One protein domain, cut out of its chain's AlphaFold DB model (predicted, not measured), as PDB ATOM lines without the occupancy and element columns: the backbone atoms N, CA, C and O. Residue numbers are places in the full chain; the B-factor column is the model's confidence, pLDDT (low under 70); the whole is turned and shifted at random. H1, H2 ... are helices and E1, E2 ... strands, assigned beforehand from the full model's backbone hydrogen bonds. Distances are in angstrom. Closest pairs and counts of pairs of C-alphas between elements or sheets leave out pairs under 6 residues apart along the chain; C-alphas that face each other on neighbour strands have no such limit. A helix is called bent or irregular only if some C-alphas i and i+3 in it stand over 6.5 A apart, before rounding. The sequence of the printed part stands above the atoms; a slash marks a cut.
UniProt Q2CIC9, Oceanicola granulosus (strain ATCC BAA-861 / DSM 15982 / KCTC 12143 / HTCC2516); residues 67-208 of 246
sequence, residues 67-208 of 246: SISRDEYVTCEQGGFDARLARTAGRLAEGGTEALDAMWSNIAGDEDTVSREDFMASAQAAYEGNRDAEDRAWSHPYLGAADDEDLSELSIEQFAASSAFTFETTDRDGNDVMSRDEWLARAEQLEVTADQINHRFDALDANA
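Overview. This is residues 67 to 208 of the 246 residues of a protein of Oceanicola granulosus (strain ATCC BAA-861 / DSM 15982 / KCTC 12143 / HTCC2516) (UniProt Q2CIC9). Two helical hairpin arms, H3 and H4, and a second pair of helices, H2 and H5, gather round a tiny two-stranded sheet, E1 and E2, to make a head. The long helix H1 runs from the head toward the other end of the model, where H6 packs on its residues 70 to 77. The printed part has 142 residues, with six named helices and two named strands in the order H1, H2, E1, H3, H4, E2, H5, H6; the sheet, E1 - E2, is antiparallel and the class is mostly helix. The whole is compact, with a radius of gyration of the C-alphas of 15.8 A, yet elongated, spanning 50 by 31 by 29 A.

Arrangement. H1, residues 70 to 92, has a kink of 35 degrees near residue 86, and is neither bent nor irregular, but only just: C-alphas 87 and 90 are 6.2 A apart. With residues 70 to 77 alone it touches H6, residues 194 to 204, at a steep tilt of 55 degrees, opposite ways; the closest C-alphas are those of Val 74 and Ile 197, 6.3 A apart. H2, residues 96 to 108, touches H5, residues 180 to 185, at a shallow tilt of 29 degrees, opposite ways, closest at C-alphas of Thr 97 and Leu 184, 5.8 A. E1, residues 113 to 115, is the antiparallel neighbour of E2, residues 177 to 179; N 114 and O 178, and N 178 and O 114, are within hydrogen-bond range, each 2.8 A. H3, residues 116 to 130, and H4, residues 156 to 170, touch as a helical hairpin, opposite ways at a steep tilt of 38 degrees, only just beyond shallow; their closest C-alphas, Ala 123 and Ser 163, are 6.8 A apart. H1 and H4 are near each other, while H5 and H6 are apart. Helix packing is mostly crossed, but only just: 1 of 3 touching pairs has a shallow tilt. Every O i to N i+4 pair is within hydrogen-bond range in H3, H4, H5 and H6, against 15 of 19 in H1 and 7 of 9 in H2.

Along the chain. H1 begins at C-alpha 70, (94.019, 84.456, 34.367), and measures 31.3 A. H2 measures 18.8 A, E1 6.7 A, H3 21.3 A, H4 21.2 A, E2 6.3 A, H5 8.6 A and H6 15.6 A. H6 ends at C-alpha 204, (99.636, 76.258, 38.503).

Size, cuts and confidence. The C-alphas of Glu 134 and Ala 208 are the two farthest apart, 51.7 A. The printed part has no cut. The link from H3 to H4, residues 131 to 155, is long. Mean pLDDT of the printed part is 71.1; 53 residues are under 70, among them 77 to 97 and 187 to 197.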
ATOM      1  N   SER A  67      87.324  76.095  32.036       85.94
ATOM      2  CA  SER A  67      88.692  76.513  32.329       85.94
ATOM      3  C   SER A  67      88.717  77.806  33.145       85.94
ATOM      4  O   SER A  67      87.863  78.667  32.991       85.94
ATOM      5  N   ILE A  68      89.710  77.970  34.020       83.62
ATOM      6  CA  ILE A  68      89.873  79.216  34.778       83.62
ATOM      7  C   ILE A  68      90.888  80.082  34.051       83.62
ATOM      8  O   ILE A  68      92.080  79.763  33.991       83.62
ATOM      9  N   SER A  69      90.423  81.205  33.519       86.50
ATOM     10  CA  SER A  69      91.300  82.193  32.908       86.50
ATOM     11  C   SER A  69      92.108  82.958  33.960       86.50
ATOM     12  O   SER A  69      91.735  83.084  35.131       86.50
ATOM     13  N   ARG A  70      93.215  83.561  33.522       85.25
ATOM     14  CA  ARG A  70      94.019  84.456  34.367       85.25
ATOM     15  C   ARG A  70      93.202  85.600  34.964       85.25
ATOM     16  O   ARG A  70      93.424  85.966  36.113       85.25
ATOM     17  N   ASP A  71      92.258  86.155  34.208       82.12
ATOM     18  CA  ASP A  71      91.422  87.262  34.676       82.12
ATOM     19  C   ASP A  71      90.444  86.812  35.776       82.12
ATOM     20  O   ASP A  71      90.260  87.540  36.755       82.12
ATOM     21  N   GLU A  72      89.866  85.612  35.664       80.69
ATOM     22  CA  GLU A  72      89.011  85.008  36.701       80.69
ATOM     23  C   GLU A  72      89.804  84.721  37.978       80.69
ATOM     24  O   GLU A  72      89.408  85.140  39.070       80.69
ATOM     25  N   TYR A  73      90.988  84.118  37.835       78.00
ATOM     26  CA  TYR A  73      91.892  83.854  38.953       78.00
ATOM     27  C   TYR A  73      92.327  85.146  39.663       78.00
ATOM     28  O   TYR A  73      92.256  85.251  40.890       78.00
ATOM     29  N   VAL A  74      92.733  86.167  38.899       76.81
ATOM     30  CA  VAL A  74      93.178  87.457  39.444       76.81
ATOM     31  C   VAL A  74      92.045  88.195  40.141       76.81
ATOM     32  O   VAL A  74      92.244  88.705  41.243       76.81
ATOM     33  N   THR A  75      90.865  88.247  39.525       77.19
ATOM     34  CA  THR A  75      89.692  88.914  40.105       77.19
ATOM     35  C   THR A  75      89.314  88.275  41.436       77.19
ATOM     36  O   THR A  75      89.069  88.988  42.414       77.19
ATOM     37  N   CYS A  76      89.347  86.942  41.497       72.00
ATOM     38  CA  CYS A  76      89.078  86.217  42.722       72.00
ATOM     39  C   CYS A  76      90.114  86.521  43.815       72.00
ATOM     40  O   CYS A  76      89.766  87.022  44.887       72.00
ATOM     41  N   GLU A  77      91.401  86.288  43.549       66.56
ATOM     42  CA  GLU A  77      92.470  86.484  44.540       66.56
ATOM     43  C   GLU A  77      92.522  87.934  45.053       66.56
ATOM     44  O   GLU A  77      92.673  88.156  46.257       66.56
ATOM     45  N   GLN A  78      92.322  88.929  44.177       65.31
ATOM     46  CA  GLN A  78      92.252  90.342  44.572       65.31
ATOM     47  C   GLN A  78      91.038  90.629  45.459       65.31
ATOM     48  O   GLN A  78      91.196  91.213  46.531       65.31
ATOM     49  N   GLY A  79      89.841  90.181  45.065       64.56
ATOM     50  CA  GLY A  79      88.623  90.386  45.852       64.56
ATOM     51  C   GLY A  79      88.687  89.719  47.229       64.56
ATOM     52  O   GLY A  79      88.232  90.291  48.226       64.56
ATOM     53  N   GLY A  80      89.297  88.534  47.305       61.66
ATOM     54  CA  GLY A  80      89.464  87.790  48.547       61.66
ATOM     55  C   GLY A  80      90.506  88.379  49.487       61.66
ATOM     56  O   GLY A  80      90.297  88.433  50.707       61.66
ATOM     57  N   PHE A  81      91.610  88.855  48.916       58.38
ATOM     58  CA  PHE A  81      92.623  89.588  49.650       58.38
ATOM     59  C   PHE A  81      92.053  90.900  50.194       58.38
ATOM     60  O   PHE A  81      92.085  91.083  51.405       58.38
ATOM     61  N   ASP A  82      91.435  91.747  49.366       56.53
ATOM     62  CA  ASP A  82      90.885  93.054  49.768       56.53
ATOM     63  C   ASP A  82      89.886  92.947  50.931       56.53
ATOM     64  O   ASP A  82      89.929  93.724  51.893       56.53
ATOM     65  N   ALA A  83      89.007  91.945  50.897       57.88
ATOM     66  CA  ALA A  83      88.030  91.725  51.956       57.88
ATOM     67  C   ALA A  83      88.666  91.236  53.275       57.88
ATOM     68  O   ALA A  83      88.233  91.668  54.348       57.88
ATOM     69  N   ARG A  84      89.699  90.380  53.239       55.88
ATOM     70  CA  ARG A  84      90.471  89.959  54.437       55.88
ATOM     71  C   ARG A  84      91.426  91.049  54.930       55.88
ATOM     72  O   ARG A  84      91.682  91.181  56.130       55.88
ATOM     73  N   LEU A  85      91.903  91.883  54.021       54.12
ATOM     74  CA  LEU A  85      92.767  93.008  54.299       54.12
ATOM     75  C   LEU A  85      92.049  94.121  55.040       54.12
ATOM     76  O   LEU A  85      92.565  94.627  56.031       54.12
ATOM     77  N   ALA A  86      90.839  94.468  54.600       52.59
ATOM     78  CA  ALA A  86      89.987  95.426  55.288       52.59
ATOM     79  C   ALA A  86      89.758  95.023  56.759       52.59
ATOM     80  O   ALA A  86      89.660  95.894  57.624       52.59
ATOM     81  N   ARG A  87      89.757  93.711  57.055       55.56
ATOM     82  CA  ARG A  87      89.704  93.161  58.422       55.56
ATOM     83  C   ARG A  87      91.036  93.309  59.170       55.56
ATOM     84  O   ARG A  87      91.044  93.681  60.339       55.56
ATOM     85  N   THR A  88      92.164  93.089  58.492       49.75
ATOM     86  CA  THR A  88      93.520  93.147  59.076       49.75
ATOM     87  C   THR A  88      94.028  94.588  59.303       49.75
ATOM     88  O   THR A  88      94.646  94.885  60.328       49.75
ATOM     89  N   ALA A  89      93.727  95.515  58.387       49.72
ATOM     90  CA  ALA A  89      94.196  96.906  58.378       49.72
ATOM     91  C   ALA A  89      93.724  97.733  59.581       49.72
ATOM     92  O   ALA A  89      94.443  98.614  60.053       49.72
ATOM     93  N   GLY A  90      92.525  97.447  60.095       49.91
ATOM     94  CA  GLY A  90      91.959  98.167  61.235       49.91
ATOM     95  C   GLY A  90      92.766  98.019  62.531       49.91
ATOM     96  O   GLY A  90      92.683  98.899  63.382       49.91
ATOM     97  N   ARG A  91      93.569  96.950  62.677       52.75
ATOM     98  CA  ARG A  91      94.196  96.563  63.957       52.75
ATOM     99  C   ARG A  91      95.704  96.796  64.023       52.75
ATOM    100  O   ARG A  91      96.214  97.188  65.070       52.75
ATOM    101  N   LEU A  92      96.415  96.677  62.896       51.94
ATOM    102  CA  LEU A  92      97.822  97.111  62.795       51.94
ATOM    103  C   LEU A  92      97.992  98.600  63.154       51.94
ATOM    104  O   LEU A  92      99.053  99.015  63.617       51.94
ATOM    105  N   ALA A  93      96.914  99.379  63.018       51.44
ATOM    106  CA  ALA A  93      96.842 100.781  63.403       51.44
ATOM    107  C   ALA A  93      96.993 101.051  64.918       51.44
ATOM    108  O   ALA A  93      97.326 102.181  65.276       51.44
ATOM    109  N   GLU A  94      96.790 100.066  65.809       50.56
ATOM    110  CA  GLU A  94      96.833 100.286  67.270       50.56
ATOM    111  C   GLU A  94      98.158  99.878  67.952       50.56
ATOM    112  O   GLU A  94      98.388 100.270  69.097       50.56
ATOM    113  N   GLY A  95      99.071  99.178  67.261       55.41
ATOM    114  CA  GLY A  95     100.343  98.716  67.854       55.41
ATOM    115  C   GLY A  95     101.538  98.549  66.904       55.41
ATOM    116  O   GLY A  95     102.655  98.332  67.373       55.41
ATOM    117  N   GLY A  96     101.340  98.678  65.586       65.12
ATOM    118  CA  GLY A  96     102.415  98.634  64.592       65.12
ATOM    119  C   GLY A  96     103.297  97.379  64.661       65.12
ATOM    120  O   GLY A  96     102.852  96.289  65.015       65.12
ATOM    121  N   THR A  97     104.577  97.543  64.328       67.81
ATOM    122  CA  THR A  97     105.572  96.460  64.293       67.81
ATOM    123  C   THR A  97     105.859  95.844  65.665       67.81
ATOM    124  O   THR A  97     106.264  94.693  65.723       67.81
ATOM    125  N   GLU A  98     105.649  96.570  66.771       74.06
ATOM    126  CA  GLU A  98     105.906  96.059  68.129       74.06
ATOM    127  C   GLU A  98     104.919  94.950  68.523       74.06
ATOM    128  O   GLU A  98     105.309  93.954  69.130       74.06
ATOM    129  N   ALA A  99     103.647  95.095  68.140       72.81
ATOM    130  CA  ALA A  99     102.638  94.063  68.365       72.81
ATOM    131  C   ALA A  99     102.926  92.806  67.529       72.81
ATOM    132  O   ALA A  99     102.839  91.693  68.044       72.81
ATOM    133  N   LEU A 100     103.327  92.987  66.266       74.81
ATOM    134  CA  LEU A 100     103.743  91.881  65.405       74.81
ATOM    135  C   LEU A 100     104.999  91.192  65.943       74.81
ATOM    136  O   LEU A 100     105.055  89.969  65.956       74.81
ATOM    137  N   ASP A 101     105.979  91.932  66.449       80.38
ATOM    138  CA  ASP A 101     107.189  91.331  67.010       80.38
ATOM    139  C   ASP A 101     106.893  90.466  68.247       80.38
ATOM    140  O   ASP A 101     107.383  89.347  68.371       80.38
ATOM    141  N   ALA A 102     106.005  90.931  69.131       79.62
ATOM    142  CA  ALA A 102     105.555  90.128  70.268       79.62
ATOM    143  C   ALA A 102     104.798  88.862  69.825       79.62
ATOM    144  O   ALA A 102     104.916  87.809  70.454       79.62
ATOM    145  N   MET A 103     104.022  88.947  68.742       78.50
ATOM    146  CA  MET A 103     103.355  87.793  68.137       78.50
ATOM    147  C   MET A 103     104.360  86.806  67.537       78.50
ATOM    148  O   MET A 103     104.193  85.606  67.739       78.50
ATOM    149  N   TRP A 104     105.424  87.292  66.889       83.44
ATOM    150  CA  TRP A 104     106.483  86.453  66.323       83.44
ATOM    151  C   TRP A 104     107.096  85.532  67.377       83.44
ATOM    152  O   TRP A 104     107.166  84.325  67.166       83.44
ATOM    153  N   SER A 105     107.439  86.061  68.556       83.81
ATOM    154  CA  SER A 105     107.985  85.245  69.650       83.81
ATOM    155  C   SER A 105     107.037  84.143  70.140       83.81
ATOM    156  O   SER A 105     107.504  83.151  70.692       83.81
ATOM    157  N   ASN A 106     105.720  84.283  69.950       79.94
ATOM    158  CA  ASN A 106     104.764  83.222  70.287       79.94
ATOM    159  C   ASN A 106     104.679  82.130  69.208       79.94
ATOM    160  O   ASN A 106     104.280  81.015  69.534       79.94
ATOM    161  N   ILE A 107     105.043  82.439  67.959       82.56
ATOM    162  CA  ILE A 107     105.102  81.474  66.848       82.56
ATOM    163  C   ILE A 107     106.451  80.759  66.850       82.56
ATOM    164  O   ILE A 107     106.518  79.539  66.925       82.56
ATOM    165  N   ALA A 108     107.521  81.541  66.736       85.19
ATOM    166  CA  ALA A 108     108.857  81.071  66.399       85.19
ATOM    167  C   ALA A 108     109.760  80.907  67.628       85.19
ATOM    168  O   ALA A 108     110.872  80.393  67.531       85.19
ATOM    169  N   GLY A 109     109.337  81.404  68.796       84.88
ATOM    170  CA  GLY A 109     110.219  81.515  69.953       84.88
ATOM    171  C   GLY A 109     111.429  82.401  69.647       84.88
ATOM    172  O   GLY A 109     111.278  83.599  69.402       84.88
ATOM    173  N   ASP A 110     112.617  81.792  69.676       84.44
ATOM    174  CA  ASP A 110     113.906  82.437  69.384       84.44
ATOM    175  C   ASP A 110     114.361  82.232  67.919       84.44
ATOM    176  O   ASP A 110     115.475  82.623  67.564       84.44
ATOM    177  N   GLU A 111     113.550  81.587  67.074       89.38
ATOM    178  CA  GLU A 111     113.886  81.315  65.674       89.38
ATOM    179  C   GLU A 111     113.561  82.512  64.760       89.38
ATOM    180  O   GLU A 111     112.613  83.267  64.984       89.38
ATOM    181  N   ASP A 112     114.369  82.690  63.709       88.81
ATOM    182  CA  ASP A 112     114.216  83.779  62.726       88.81
ATOM    183  C   ASP A 112     113.300  83.400  61.546       88.81
ATOM    184  O   ASP A 112     112.930  84.251  60.730       88.81
ATOM    185  N   THR A 113     112.924  82.123  61.458       92.31
ATOM    186  CA  THR A 113     112.092  81.548  60.399       92.31
ATOM    187  C   THR A 113     111.196  80.456  60.962       92.31
ATOM    188  O   THR A 113     111.637  79.723  61.840       92.31
ATOM    189  N   VAL A 114     109.998  80.296  60.408       89.81
ATOM    190  CA  VAL A 114     109.064  79.214  60.743       89.81
ATOM    191  C   VAL A 114     108.587  78.578  59.446       89.81
ATOM    192  O   VAL A 114     108.114  79.276  58.546       89.81
ATOM    193  N   SER A 115     108.727  77.259  59.329       86.44
ATOM    194  CA  SER A 115     108.222  76.533  58.162       86.44
ATOM    195  C   SER A 115     106.691  76.530  58.137       86.44
ATOM    196  O   SER A 115     106.040  76.701  59.173       86.44
ATOM    197  N   ARG A 116     106.095  76.293  56.963       78.88
ATOM    198  CA  ARG A 116     104.646  76.063  56.853       78.88
ATOM    199  C   ARG A 116     104.182  74.974  57.823       78.88
ATOM    200  O   ARG A 116     103.188  75.164  58.511       78.88
ATOM    201  N   GLU A 117     104.915  73.867  57.907       76.44
ATOM    202  CA  GLU A 117     104.596  72.742  58.793       76.44
ATOM    203  C   GLU A 117     104.567  73.173  60.269       76.44
ATOM    204  O   GLU A 117     103.568  72.963  60.958       76.44
ATOM    205  N   ASP A 118     105.613  73.858  60.735       83.94
ATOM    206  CA  ASP A 118     105.737  74.267  62.140       83.94
ATOM    207  C   ASP A 118     104.689  75.313  62.540       83.94
ATOM    208  O   ASP A 118     104.102  75.238  63.628       83.94
ATOM    209  N   PHE A 119     104.419  76.283  61.659       85.19
ATOM    210  CA  PHE A 119     103.397  77.305  61.895       85.19
ATOM    211  C   PHE A 119     102.022  76.662  62.092       85.19
ATOM    212  O   PHE A 119     101.263  77.032  62.990       85.19
ATOM    213  N   MET A 120     101.718  75.663  61.275       76.00
ATOM    214  CA  MET A 120     100.406  75.046  61.219       76.00
ATOM    215  C   MET A 120     100.201  74.005  62.318       76.00
ATOM    216  O   MET A 120      99.135  73.979  62.936       76.00
ATOM    217  N   ALA A 121     101.240  73.242  62.665       78.94
ATOM    218  CA  ALA A 121     101.245  72.393  63.855       78.94
ATOM    219  C   ALA A 121     101.015  73.225  65.128       78.94
ATOM    220  O   ALA A 121     100.258  72.836  66.024       78.94
ATOM    221  N   SER A 122     101.616  74.415  65.189       81.19
ATOM    222  CA  SER A 122     101.427  75.336  66.310       81.19
ATOM    223  C   SER A 122     100.014  75.939  66.328       81.19
ATOM    224  O   SER A 122      99.417  76.082  67.399       81.19
ATOM    225  N   ALA A 123      99.433  76.204  65.153       80.56
ATOM    226  CA  ALA A 123      98.039  76.613  65.000       80.56
ATOM    227  C   ALA A 123      97.067  75.522  65.494       80.56
ATOM    228  O   ALA A 123      96.163  75.808  66.282       80.56
ATOM    229  N   GLN A 124      97.280  74.261  65.109       78.50
ATOM    230  CA  GLN A 124      96.485  73.127  65.586       78.50
ATOM    231  C   GLN A 124      96.592  72.962  67.106       78.50
ATOM    232  O   GLN A 124      95.574  72.812  67.781       78.50
ATOM    233  N   ALA A 125      97.801  73.034  67.667       80.06
ATOM    234  CA  ALA A 125      97.993  72.951  69.113       80.06
ATOM    235  C   ALA A 125      97.240  74.075  69.850       80.06
ATOM    236  O   ALA A 125      96.639  73.840  70.905       80.06
ATOM    237  N   ALA A 126      97.220  75.283  69.275       79.31
ATOM    238  CA  ALA A 126      96.436  76.397  69.794       79.31
ATOM    239  C   ALA A 126      94.922  76.138  69.698       79.31
ATOM    240  O   ALA A 126      94.202  76.438  70.655       79.31
ATOM    241  N   TYR A 127      94.439  75.543  68.601       78.38
ATOM    242  CA  TYR A 127      93.038  75.136  68.455       78.38
ATOM    243  C   TYR A 127      92.653  74.101  69.515       78.38
ATOM    244  O   TYR A 127      91.723  74.308  70.295       78.38
ATOM    245  N   GLU A 128      93.402  73.002  69.609       79.50
ATOM    246  CA  GLU A 128      93.105  71.895  70.518       79.50
ATOM    247  C   GLU A 128      93.140  72.309  71.989       79.50
ATOM    248  O   GLU A 128      92.293  71.858  72.763       79.50
ATOM    249  N   GLY A 129      94.089  73.173  72.363       77.94
ATOM    250  CA  GLY A 129      94.229  73.690  73.721       77.94
ATOM    251  C   GLY A 129      93.096  74.625  74.149       77.94
ATOM    252  O   GLY A 129      92.815  74.723  75.342       77.94
ATOM    253  N   ASN A 130      92.424  75.279  73.195       72.56
ATOM    254  CA  ASN A 130      91.336  76.222  73.463       72.56
ATOM    255  C   ASN A 130      89.942  75.669  73.140       72.56
ATOM    256  O   ASN A 130      88.953  76.254  73.581       72.56
ATOM    257  N   ARG A 131      89.826  74.538  72.427       72.81
ATOM    258  CA  ARG A 131      88.530  74.009  71.965       72.81
ATOM    259  C   ARG A 131      87.518  73.785  73.093       72.81
ATOM    260  O   ARG A 131      86.324  73.901  72.854       72.81
ATOM    261  N   ASP A 132      87.970  73.480  74.307       71.38
ATOM    262  CA  ASP A 132      87.108  73.185  75.464       71.38
ATOM    263  C   ASP A 132      87.128  74.299  76.527       71.38
ATOM    264  O   ASP A 132      86.558  74.139  77.609       71.38
ATOM    265  N   ALA A 133      87.797  75.425  76.256       69.81
ATOM    266  CA  ALA A 133      87.869  76.545  77.187       69.81
ATOM    267  C   ALA A 133      86.522  77.289  77.264       69.81
ATOM    268  O   ALA A 133      85.879  77.523  76.244       69.81
ATOM    269  N   GLU A 134      86.103  77.681  78.476       60.84
ATOM    270  CA  GLU A 134      84.881  78.484  78.682       60.84
ATOM    271  C   GLU A 134      85.009  79.880  78.050       60.84
ATOM    272  O   GLU A 134      84.056  80.370  77.452       60.84
ATOM    273  N   ASP A 135      86.209  80.466  78.116       61.50
ATOM    274  CA  ASP A 135      86.579  81.713  77.449       61.50
ATOM    275  C   ASP A 135      87.599  81.385  76.348       61.50
ATOM    276  O   ASP A 135      88.814  81.427  76.571       61.50
ATOM    277  N   ARG A 136      87.115  80.991  75.163       58.38
ATOM    278  CA  ARG A 136      87.989  80.684  74.021       58.38
ATOM    279  C   ARG A 136      88.635  81.964  73.495       58.38
ATOM    280  O   ARG A 136      88.084  82.654  72.641       58.38
ATOM    281  N   ALA A 137      89.821  82.285  73.994       57.00
ATOM    282  CA  ALA A 137      90.693  83.284  73.393       57.00
ATOM    283  C   ALA A 137      91.416  82.641  72.204       57.00
ATOM    284  O   ALA A 137      92.579  82.238  72.299       57.00
ATOM    285  N   TRP A 138      90.698  82.480  71.093       56.56
ATOM    286  CA  TRP A 138      91.302  82.021  69.848       56.56
ATOM    287  C   TRP A 138      92.457  82.948  69.498       56.56
ATOM    288  O   TRP A 138      92.332  84.171  69.475       56.56
ATOM    289  N   SER A 139      93.631  82.339  69.413       54.84
ATOM    290  CA  SER A 139      94.874  83.022  69.715       54.84
ATOM    291  C   SER A 139      95.364  83.813  68.509       54.84
ATOM    292  O   SER A 139      95.592  83.251  67.436       54.84
ATOM    293  N   HIS A 140      95.660  85.095  68.734       58.28
ATOM    294  CA  HIS A 140      96.801  85.736  68.079       58.28
ATOM    295  C   HIS A 140      97.993  84.796  68.275       58.28
ATOM    296  O   HIS A 140      98.270  84.455  69.430       58.28
ATOM    297  N   PRO A 141      98.638  84.295  67.211       69.25
ATOM    298  CA  PRO A 141      98.872  84.958  65.922       69.25
ATOM    299  C   PRO A 141      98.405  84.185  64.662       69.25
ATOM    300  O   PRO A 141      98.713  84.601  63.547       69.25
ATOM    301  N   TYR A 142      97.693  83.064  64.821       72.62
ATOM    302  CA  TYR A 142      97.376  82.143  63.715       72.62
ATOM    303  C   TYR A 142      96.190  82.595  62.871       72.62
ATOM    304  O   TYR A 142      96.210  82.478  61.651       72.62
ATOM    305  N   LEU A 143      95.165  83.157  63.509       67.38
ATOM    306  CA  LEU A 143      94.026  83.720  62.803       67.38
ATOM    307  C   LEU A 143      94.325  85.177  62.479       67.38
ATOM    308  O   LEU A 143      94.428  86.015  63.377       67.38
ATOM    309  N   GLY A 144      94.436  85.495  61.191       58.81
ATOM    310  CA  GLY A 144      94.445  86.868  60.712       58.81
ATOM    311  C   GLY A 144      93.190  87.620  61.168       58.81
ATOM    312  O   GLY A 144      92.173  87.622  60.486       58.81
ATOM    313  N   ALA A 145      93.296  88.306  62.304       51.97
ATOM    314  CA  ALA A 145      92.464  89.438  62.697       51.97
ATOM    315  C   ALA A 145      90.969  89.205  63.010       51.97
ATOM    316  O   ALA A 145      90.175  90.140  62.873       51.97
ATOM    317  N   ALA A 146      90.550  88.063  63.547       45.56
ATOM    318  CA  ALA A 146      89.202  87.968  64.110       45.56
ATOM    319  C   ALA A 146      89.233  88.325  65.610       45.56
ATOM    320  O   ALA A 146      89.790  87.577  66.395       45.56
ATOM    321  N   ASP A 147      88.718  89.499  66.002       43.97
ATOM    322  CA  ASP A 147      88.399  89.801  67.420       43.97
ATOM    323  C   ASP A 147      86.875  89.964  67.626       43.97
ATOM    324  O   ASP A 147      86.415  89.909  68.761       43.97
ATOM    325  N   ASP A 148      86.086  90.144  66.553       44.91
ATOM    326  CA  ASP A 148      84.640  90.429  66.634       44.91
ATOM    327  C   ASP A 148      83.744  89.296  66.114       44.91
ATOM    328  O   ASP A 148      82.518  89.390  66.199       44.91
ATOM    329  N   GLU A 149      84.325  88.225  65.573       50.94
ATOM    330  CA  GLU A 149      83.551  87.010  65.339       50.94
ATOM    331  C   GLU A 149      83.440  86.251  66.654       50.94
ATOM    332  O   GLU A 149      84.379  86.231  67.452       50.94
ATOM    333  N   ASP A 150      82.279  85.645  66.899       57.38
ATOM    334  CA  ASP A 150      82.174  84.650  67.956       57.38
ATOM    335  C   ASP A 150      83.004  83.442  67.531       57.38
ATOM    336  O   ASP A 150      82.527  82.475  66.940       57.38
ATOM    337  N   LEU A 151      84.297  83.530  67.813       56.62
ATOM    338  CA  LEU A 151      85.239  82.488  67.479       56.62
ATOM    339  C   LEU A 151      84.904  81.217  68.249       56.62
ATOM    340  O   LEU A 151      85.340  80.139  67.865       56.62
ATOM    341  N   SER A 152      84.103  81.298  69.322       60.78
ATOM    342  CA  SER A 152      83.680  80.123  70.071       60.78
ATOM    343  C   SER A 152      82.898  79.111  69.228       60.78
ATOM    344  O   SER A 152      82.853  77.944  69.624       60.78
ATOM    345  N   GLU A 153      82.372  79.531  68.073       66.88
ATOM    346  CA  GLU A 153      81.685  78.697  67.081       66.88
ATOM    347  C   GLU A 153      82.553  78.339  65.859       66.88
ATOM    348  O   GLU A 153      82.082  77.639  64.964       66.88
ATOM    349  N   LEU A 154      83.807  78.799  65.804       71.38
ATOM    350  CA  LEU A 154      84.676  78.602  64.651       71.38
ATOM    351  C   LEU A 154      85.061  77.120  64.517       71.38
ATOM    352  O   LEU A 154      85.610  76.518  65.445       71.38
ATOM    353  N   SER A 155      84.744  76.525  63.365       75.31
ATOM    354  CA  SER A 155      85.038  75.113  63.107       75.31
ATOM    355  C   SER A 155      86.537  74.879  62.910       75.31
ATOM    356  O   SER A 155      87.300  75.791  62.584       75.31
ATOM    357  N   ILE A 156      86.970  73.628  63.064       74.44
ATOM    358  CA  ILE A 156      88.359  73.225  62.810       74.44
ATOM    359  C   ILE A 156      88.816  73.590  61.392       74.44
ATOM    360  O   ILE A 156      89.924  74.089  61.209       74.44
ATOM    361  N   GLU A 157      87.935  73.441  60.404       72.62
ATOM    362  CA  GLU A 157      88.193  73.813  59.012       72.62
ATOM    363  C   GLU A 157      88.372  75.319  58.848       72.62
ATOM    364  O   GLU A 157      89.322  75.767  58.210       72.62
ATOM    365  N   GLN A 158      87.483  76.117  59.444       73.12
ATOM    366  CA  GLN A 158      87.567  77.574  59.376       73.12
ATOM    367  C   GLN A 158      88.853  78.077  60.037       73.12
ATOM    368  O   GLN A 158      89.460  79.038  59.553       73.12
ATOM    369  N   PHE A 159      89.293  77.412  61.110       76.88
ATOM    370  CA  PHE A 159      90.529  77.749  61.805       76.88
ATOM    371  C   PHE A 159      91.744  77.401  60.952       76.88
ATOM    372  O   PHE A 159      92.628  78.241  60.761       76.88
ATOM    373  N   ALA A 160      91.773  76.177  60.423       75.88
ATOM    374  CA  ALA A 160      92.841  75.681  59.569       75.88
ATOM    375  C   ALA A 160      92.994  76.552  58.316       75.88
ATOM    376  O   ALA A 160      94.086  77.054  58.059       75.88
ATOM    377  N   ALA A 161      91.894  76.837  57.614       71.44
ATOM    378  CA  ALA A 161      91.886  77.667  56.411       71.44
ATOM    379  C   ALA A 161      92.342  79.107  56.694       71.44
ATOM    380  O   ALA A 161      93.152  79.674  55.959       71.44
ATOM    381  N   SER A 162      91.870  79.704  57.792       73.19
ATOM    382  CA  SER A 162      92.279  81.060  58.185       73.19
ATOM    383  C   SER A 162      93.759  81.132  58.562       73.19
ATOM    384  O   SER A 162      94.429  82.129  58.277       73.19
ATOM    385  N   SER A 163      94.282  80.073  59.176       77.81
ATOM    386  CA  SER A 163      95.691  79.982  59.547       77.81
ATOM    387  C   SER A 163      96.581  79.750  58.324       77.81
ATOM    388  O   SER A 163      97.550  80.483  58.134       77.81
ATOM    389  N   ALA A 164      96.201  78.837  57.426       75.62
ATOM    390  CA  ALA A 164      96.891  78.611  56.155       75.62
ATOM    391  C   ALA A 164      96.971  79.899  55.322       75.62
ATOM    392  O   ALA A 164      98.041  80.285  54.854       75.62
ATOM    393  N   PHE A 165      95.859  80.631  55.221       71.81
ATOM    394  CA  PHE A 165      95.820  81.928  54.549       71.81
ATOM    395  C   PHE A 165      96.767  82.947  55.199       71.81
ATOM    396  O   PHE A 165      97.463  83.700  54.515       71.81
ATOM    397  N   THR A 166      96.802  82.982  56.533       76.06
ATOM    398  CA  THR A 166      97.692  83.871  57.293       76.06
ATOM    399  C   THR A 166      99.157  83.574  56.983       76.06
ATOM    400  O   THR A 166      99.934  84.515  56.821       76.06
ATOM    401  N   PHE A 167      99.525  82.300  56.838       79.12
ATOM    402  CA  PHE A 167     100.857  81.899  56.399       79.12
ATOM    403  C   PHE A 167     101.132  82.341  54.954       79.12
ATOM    404  O   PHE A 167     102.065  83.099  54.723       79.12
ATOM    405  N   GLU A 168     100.282  81.960  53.996       73.06
ATOM    406  CA  GLU A 168     100.478  82.220  52.555       73.06
ATOM    407  C   GLU A 168     100.494  83.699  52.164       73.06
ATOM    408  O   GLU A 168     101.025  84.077  51.120       73.06
ATOM    409  N   THR A 169      99.855  84.548  52.961       69.19
ATOM    410  CA  THR A 169      99.900  86.001  52.759       69.19
ATOM    411  C   THR A 169     101.101  86.656  53.420       69.19
ATOM    412  O   THR A 169     101.428  87.792  53.076       69.19
ATOM    413  N   THR A 170     101.755  85.955  54.344       77.62
ATOM    414  CA  THR A 170     102.984  86.426  54.978       77.62
ATOM    415  C   THR A 170     104.215  85.933  54.228       77.62
ATOM    416  O   THR A 170     105.073  86.754  53.934       77.62
ATOM    417  N   ASP A 171     104.273  84.643  53.882       79.62
ATOM    418  CA  ASP A 171     105.302  84.031  53.030       79.62
ATOM    419  C   ASP A 171     105.256  84.659  51.628       79.62
ATOM    420  O   ASP A 171     104.440  84.311  50.768       79.62
ATOM    421  N   ARG A 172     106.078  85.690  51.435       71.25
ATOM    422  CA  ARG A 172     105.963  86.613  50.307       71.25
ATOM    423  C   ARG A 172     106.737  86.102  49.111       71.25
ATOM    424  O   ARG A 172     106.316  86.338  47.974       71.25
ATOM    425  N   ASP A 173     107.889  85.501  49.365       73.50
ATOM    426  CA  ASP A 173     108.699  84.889  48.321       73.50
ATOM    427  C   ASP A 173     108.184  83.490  47.931       73.50
ATOM    428  O   ASP A 173     108.601  82.963  46.897       73.50
ATOM    429  N   GLY A 174     107.212  82.954  48.679       71.94
ATOM    430  CA  GLY A 174     106.502  81.717  48.370       71.94
ATOM    431  C   GLY A 174     107.358  80.477  48.593       71.94
ATOM    432  O   GLY A 174     107.089  79.441  47.972       71.94
ATOM    433  N   ASN A 175     108.397  80.592  49.424       77.31
ATOM    434  CA  ASN A 175     109.391  79.552  49.668       77.31
ATOM    435  C   ASN A 175     108.958  78.525  50.741       77.31
ATOM    436  O   ASN A 175     109.764  77.669  51.109       77.31
ATOM    437  N   ASP A 176     107.711  78.598  51.226       76.38
ATOM    438  CA  ASP A 176     107.137  77.776  52.302       76.38
ATOM    439  C   ASP A 176     107.813  77.940  53.674       76.38
ATOM    440  O   ASP A 176     107.644  77.116  54.582       76.38
ATOM    441  N   VAL A 177     108.542  79.038  53.858       84.31
ATOM    442  CA  VAL A 177     109.224  79.420  55.089       84.31
ATOM    443  C   VAL A 177     108.941  80.888  55.371       84.31
ATOM    444  O   VAL A 177     109.499  81.793  54.765       84.31
ATOM    445  N   MET A 178     108.129  81.135  56.390       87.12
ATOM    446  CA  MET A 178     107.847  82.487  56.838       87.12
ATOM    447  C   MET A 178     109.033  83.025  57.640       87.12
ATOM    448  O   MET A 178     109.397  82.466  58.677       87.12
ATOM    449  N   SER A 179     109.625  84.124  57.190       90.81
ATOM    450  CA  SER A 179     110.671  84.838  57.926       90.81
ATOM    451  C   SER A 179     110.102  85.908  58.862       90.81
ATOM    452  O   SER A 179     109.011  86.451  58.656       90.81
ATOM    453  N   ARG A 180     110.880  86.279  59.885       87.50
ATOM    454  CA  ARG A 180     110.525  87.388  60.783       87.50
ATOM    455  C   ARG A 180     110.325  88.711  60.034       87.50
ATOM    456  O   ARG A 180     109.449  89.494  60.395       87.50
ATOM    457  N   ASP A 181     111.120  88.967  58.999       86.06
ATOM    458  CA  ASP A 181     111.021  90.201  58.212       86.06
ATOM    459  C   ASP A 181     109.712  90.256  57.411       86.06
ATOM    460  O   ASP A 181     109.043  91.291  57.394       86.06
ATOM    461  N   GLU A 182     109.297  89.139  56.815       84.56
ATOM    462  CA  GLU A 182     108.001  89.011  56.144       84.56
ATOM    463  C   GLU A 182     106.828  89.202  57.107       84.56
ATOM    464  O   GLU A 182     105.874  89.923  56.806       84.56
ATOM    465  N   TRP A 183     106.931  88.628  58.308       83.31
ATOM    466  CA  TRP A 183     105.947  88.810  59.368       83.31
ATOM    467  C   TRP A 183     105.800  90.276  59.788       83.31
ATOM    468  O   TRP A 183     104.683  90.788  59.883       83.31
ATOM    469  N   LEU A 184     106.912  90.983  59.998       78.62
ATOM    470  CA  LEU A 184     106.901  92.397  60.385       78.62
ATOM    471  C   LEU A 184     106.435  93.318  59.247       78.62
ATOM    472  O   LEU A 184     105.783  94.332  59.515       78.62
ATOM    473  N   ALA A 185     106.709  92.957  57.990       77.62
ATOM    474  CA  ALA A 185     106.292  93.721  56.812       77.62
ATOM    475  C   ALA A 185     104.764  93.830  56.671       77.62
ATOM    476  O   ALA A 185     104.274  94.761  56.026       77.62
ATOM    477  N   ARG A 186     103.995  92.964  57.345       73.31
ATOM    478  CA  ARG A 186     102.527  93.049  57.405       73.31
ATOM    479  C   ARG A 186     102.026  94.396  57.929       73.31
ATOM    480  O   ARG A 186     100.957  94.832  57.519       73.31
ATOM    481  N   ALA A 187     102.782  95.069  58.806       60.94
ATOM    482  CA  ALA A 187     102.440  96.408  59.299       60.94
ATOM    483  C   ALA A 187     102.601  97.515  58.243       60.94
ATOM    484  O   ALA A 187     101.953  98.556  58.350       60.94
ATOM    485  N   GLU A 188     103.472  97.316  57.252       56.25
ATOM    486  CA  GLU A 188     103.815  98.328  56.248       56.25
ATOM    487  C   GLU A 188     103.078  98.127  54.925       56.25
ATOM    488  O   GLU A 188     102.830  99.098  54.207       56.25
ATOM    489  N   GLN A 189     102.723  96.887  54.593       53.97
ATOM    490  CA  GLN A 189     102.167  96.551  53.294       53.97
ATOM    491  C   GLN A 189     100.983  95.615  53.408       53.97
ATOM    492  O   GLN A 189     101.082  94.451  53.778       53.97
ATOM    493  N   LEU A 190      99.859  96.167  52.984       51.97
ATOM    494  CA  LEU A 190      98.596  95.487  52.855       51.97
ATOM    495  C   LEU A 190      98.201  95.396  51.373       51.97
ATOM    496  O   LEU A 190      97.036  95.398  51.058       51.97
ATOM    497  N   GLU A 191      99.139  95.339  50.430       52.72
ATOM    498  CA  GLU A 191      98.807  95.201  49.001       52.72
ATOM    499  C   GLU A 191      99.445  93.927  48.436       52.72
ATOM    500  O   GLU A 191     100.673  93.797  48.406       52.72
ATOM    501  N   VAL A 192      98.613  92.993  47.967       56.41
ATOM    502  CA  VAL A 192      99.034  91.941  47.037       56.41
ATOM    503  C   VAL A 192      99.104  92.568  45.651       56.41
ATOM    504  O   VAL A 192      98.150  93.173  45.166       56.41
ATOM    505  N   THR A 193     100.260  92.451  45.009       62.44
ATOM    506  CA  THR A 193     100.478  93.017  43.674       62.44
ATOM    507  C   THR A 193      99.979  92.062  42.590       62.44
ATOM    508  O   THR A 193     100.040  90.844  42.748       62.44
ATOM    509  N   ALA A 194      99.538  92.604  41.450       65.69
ATOM    510  CA  ALA A 194      99.155  91.795  40.288       65.69
ATOM    511  C   ALA A 194     100.280  90.835  39.852       65.69
ATOM    512  O   ALA A 194     100.003  89.709  39.458       65.69
ATOM    513  N   ASP A 195     101.544  91.243  39.995       66.88
ATOM    514  CA  ASP A 195     102.708  90.404  39.689       66.88
ATOM    515  C   ASP A 195     102.772  89.144  40.569       66.88
ATOM    516  O   ASP A 195     103.102  88.070  40.077       66.88
ATOM    517  N   GLN A 196     102.414  89.245  41.854       64.06
ATOM    518  CA  GLN A 196     102.402  88.099  42.771       64.06
ATOM    519  C   GLN A 196     101.283  87.112  42.441       64.06
ATOM    520  O   GLN A 196     101.498  85.904  42.483       64.06
ATOM    521  N   ILE A 197     100.103  87.616  42.084       65.94
ATOM    522  CA  ILE A 197      98.975  86.763  41.692       65.94
ATOM    523  C   ILE A 197      99.272  86.074  40.358       65.94
ATOM    524  O   ILE A 197      99.055  84.875  40.218       65.94
ATOM    525  N   ASN A 198      99.853  86.803  39.405       71.81
ATOM    526  CA  ASN A 198     100.268  86.237  38.124       71.81
ATOM    527  C   ASN A 198     101.352  85.170  38.286       71.81
ATOM    528  O   ASN A 198     101.281  84.142  37.625       71.81
ATOM    529  N   HIS A 199     102.310  85.371  39.194       71.81
ATOM    530  CA  HIS A 199     103.323  84.360  39.481       71.81
ATOM    531  C   HIS A 199     102.714  83.056  40.024       71.81
ATOM    532  O   HIS A 199     103.166  81.973  39.663       71.81
ATOM    533  N   ARG A 200     101.669  83.152  40.857       70.44
ATOM    534  CA  ARG A 200     100.930  81.982  41.363       70.44
ATOM    535  C   ARG A 200     100.162  81.271  40.255       70.44
ATOM    536  O   ARG A 200     100.193  80.048  40.205       70.44
ATOM    537  N   PHE A 201      99.528  82.026  39.360       75.31
ATOM    538  CA  PHE A 201      98.871  81.465  38.182       75.31
ATOM    539  C   PHE A 201      99.865  80.668  37.325       75.31
ATOM    540  O   PHE A 201      99.625  79.501  37.037       75.31
ATOM    541  N   ASP A 202     101.023  81.256  37.007       79.62
ATOM    542  CA  ASP A 202     102.057  80.613  36.182       79.62
ATOM    543  C   ASP A 202     102.624  79.334  36.827       79.62
ATOM    544  O   ASP A 202     103.095  78.439  36.133       79.62
ATOM    545  N   ALA A 203     102.615  79.249  38.162       72.12
ATOM    546  CA  ALA A 203     103.042  78.052  38.883       72.12
ATOM    547  C   ALA A 203     102.015  76.906  38.805       72.12
ATOM    548  O   ALA A 203     102.398  75.741  38.915       72.12
ATOM    549  N   LEU A 204     100.729  77.229  38.628       73.12
ATOM    550  CA  LEU A 204      99.636  76.258  38.503       73.12
ATOM    551  C   LEU A 204      99.436  75.810  37.046       73.12
ATOM    552  O   LEU A 204      99.176  74.629  36.805       73.12
ATOM    553  N   ASP A 205      99.630  76.723  36.090       81.25
ATOM    554  CA  ASP A 205      99.561  76.482  34.643       81.25
ATOM    555  C   ASP A 205     100.801  75.707  34.158       81.25
ATOM    556  O   ASP A 205     101.731  76.238  33.541       81.25
ATOM    557  N   ALA A 206     100.871  74.417  34.496       81.06
ATOM    558  CA  ALA A 206     102.059  73.624  34.187       81.06
ATOM    559  C   ALA A 206     102.163  73.255  32.701       81.06
ATOM    560  O   ALA A 206     103.251  72.886  32.239       81.06
ATOM    561  N   ASN A 207     101.053  73.298  31.962       84.81
ATOM    562  CA  ASN A 207     101.047  73.053  30.527       84.81
ATOM    563  C   ASN A 207     101.350  74.338  29.706       84.81
ATOM    564  O   ASN A 207     101.741  74.223  28.537       84.81
ATOM    565  N   ALA A 208     101.302  75.509  30.354       87.88
ATOM    566  CA  ALA A 208     101.542  76.841  29.811       87.88
ATOM    567  C   ALA A 208     100.558  77.239  28.692       87.88
ATOM    568  O   ALA A 208     100.989  77.777  27.659       87.88
TER     569      ALA A 208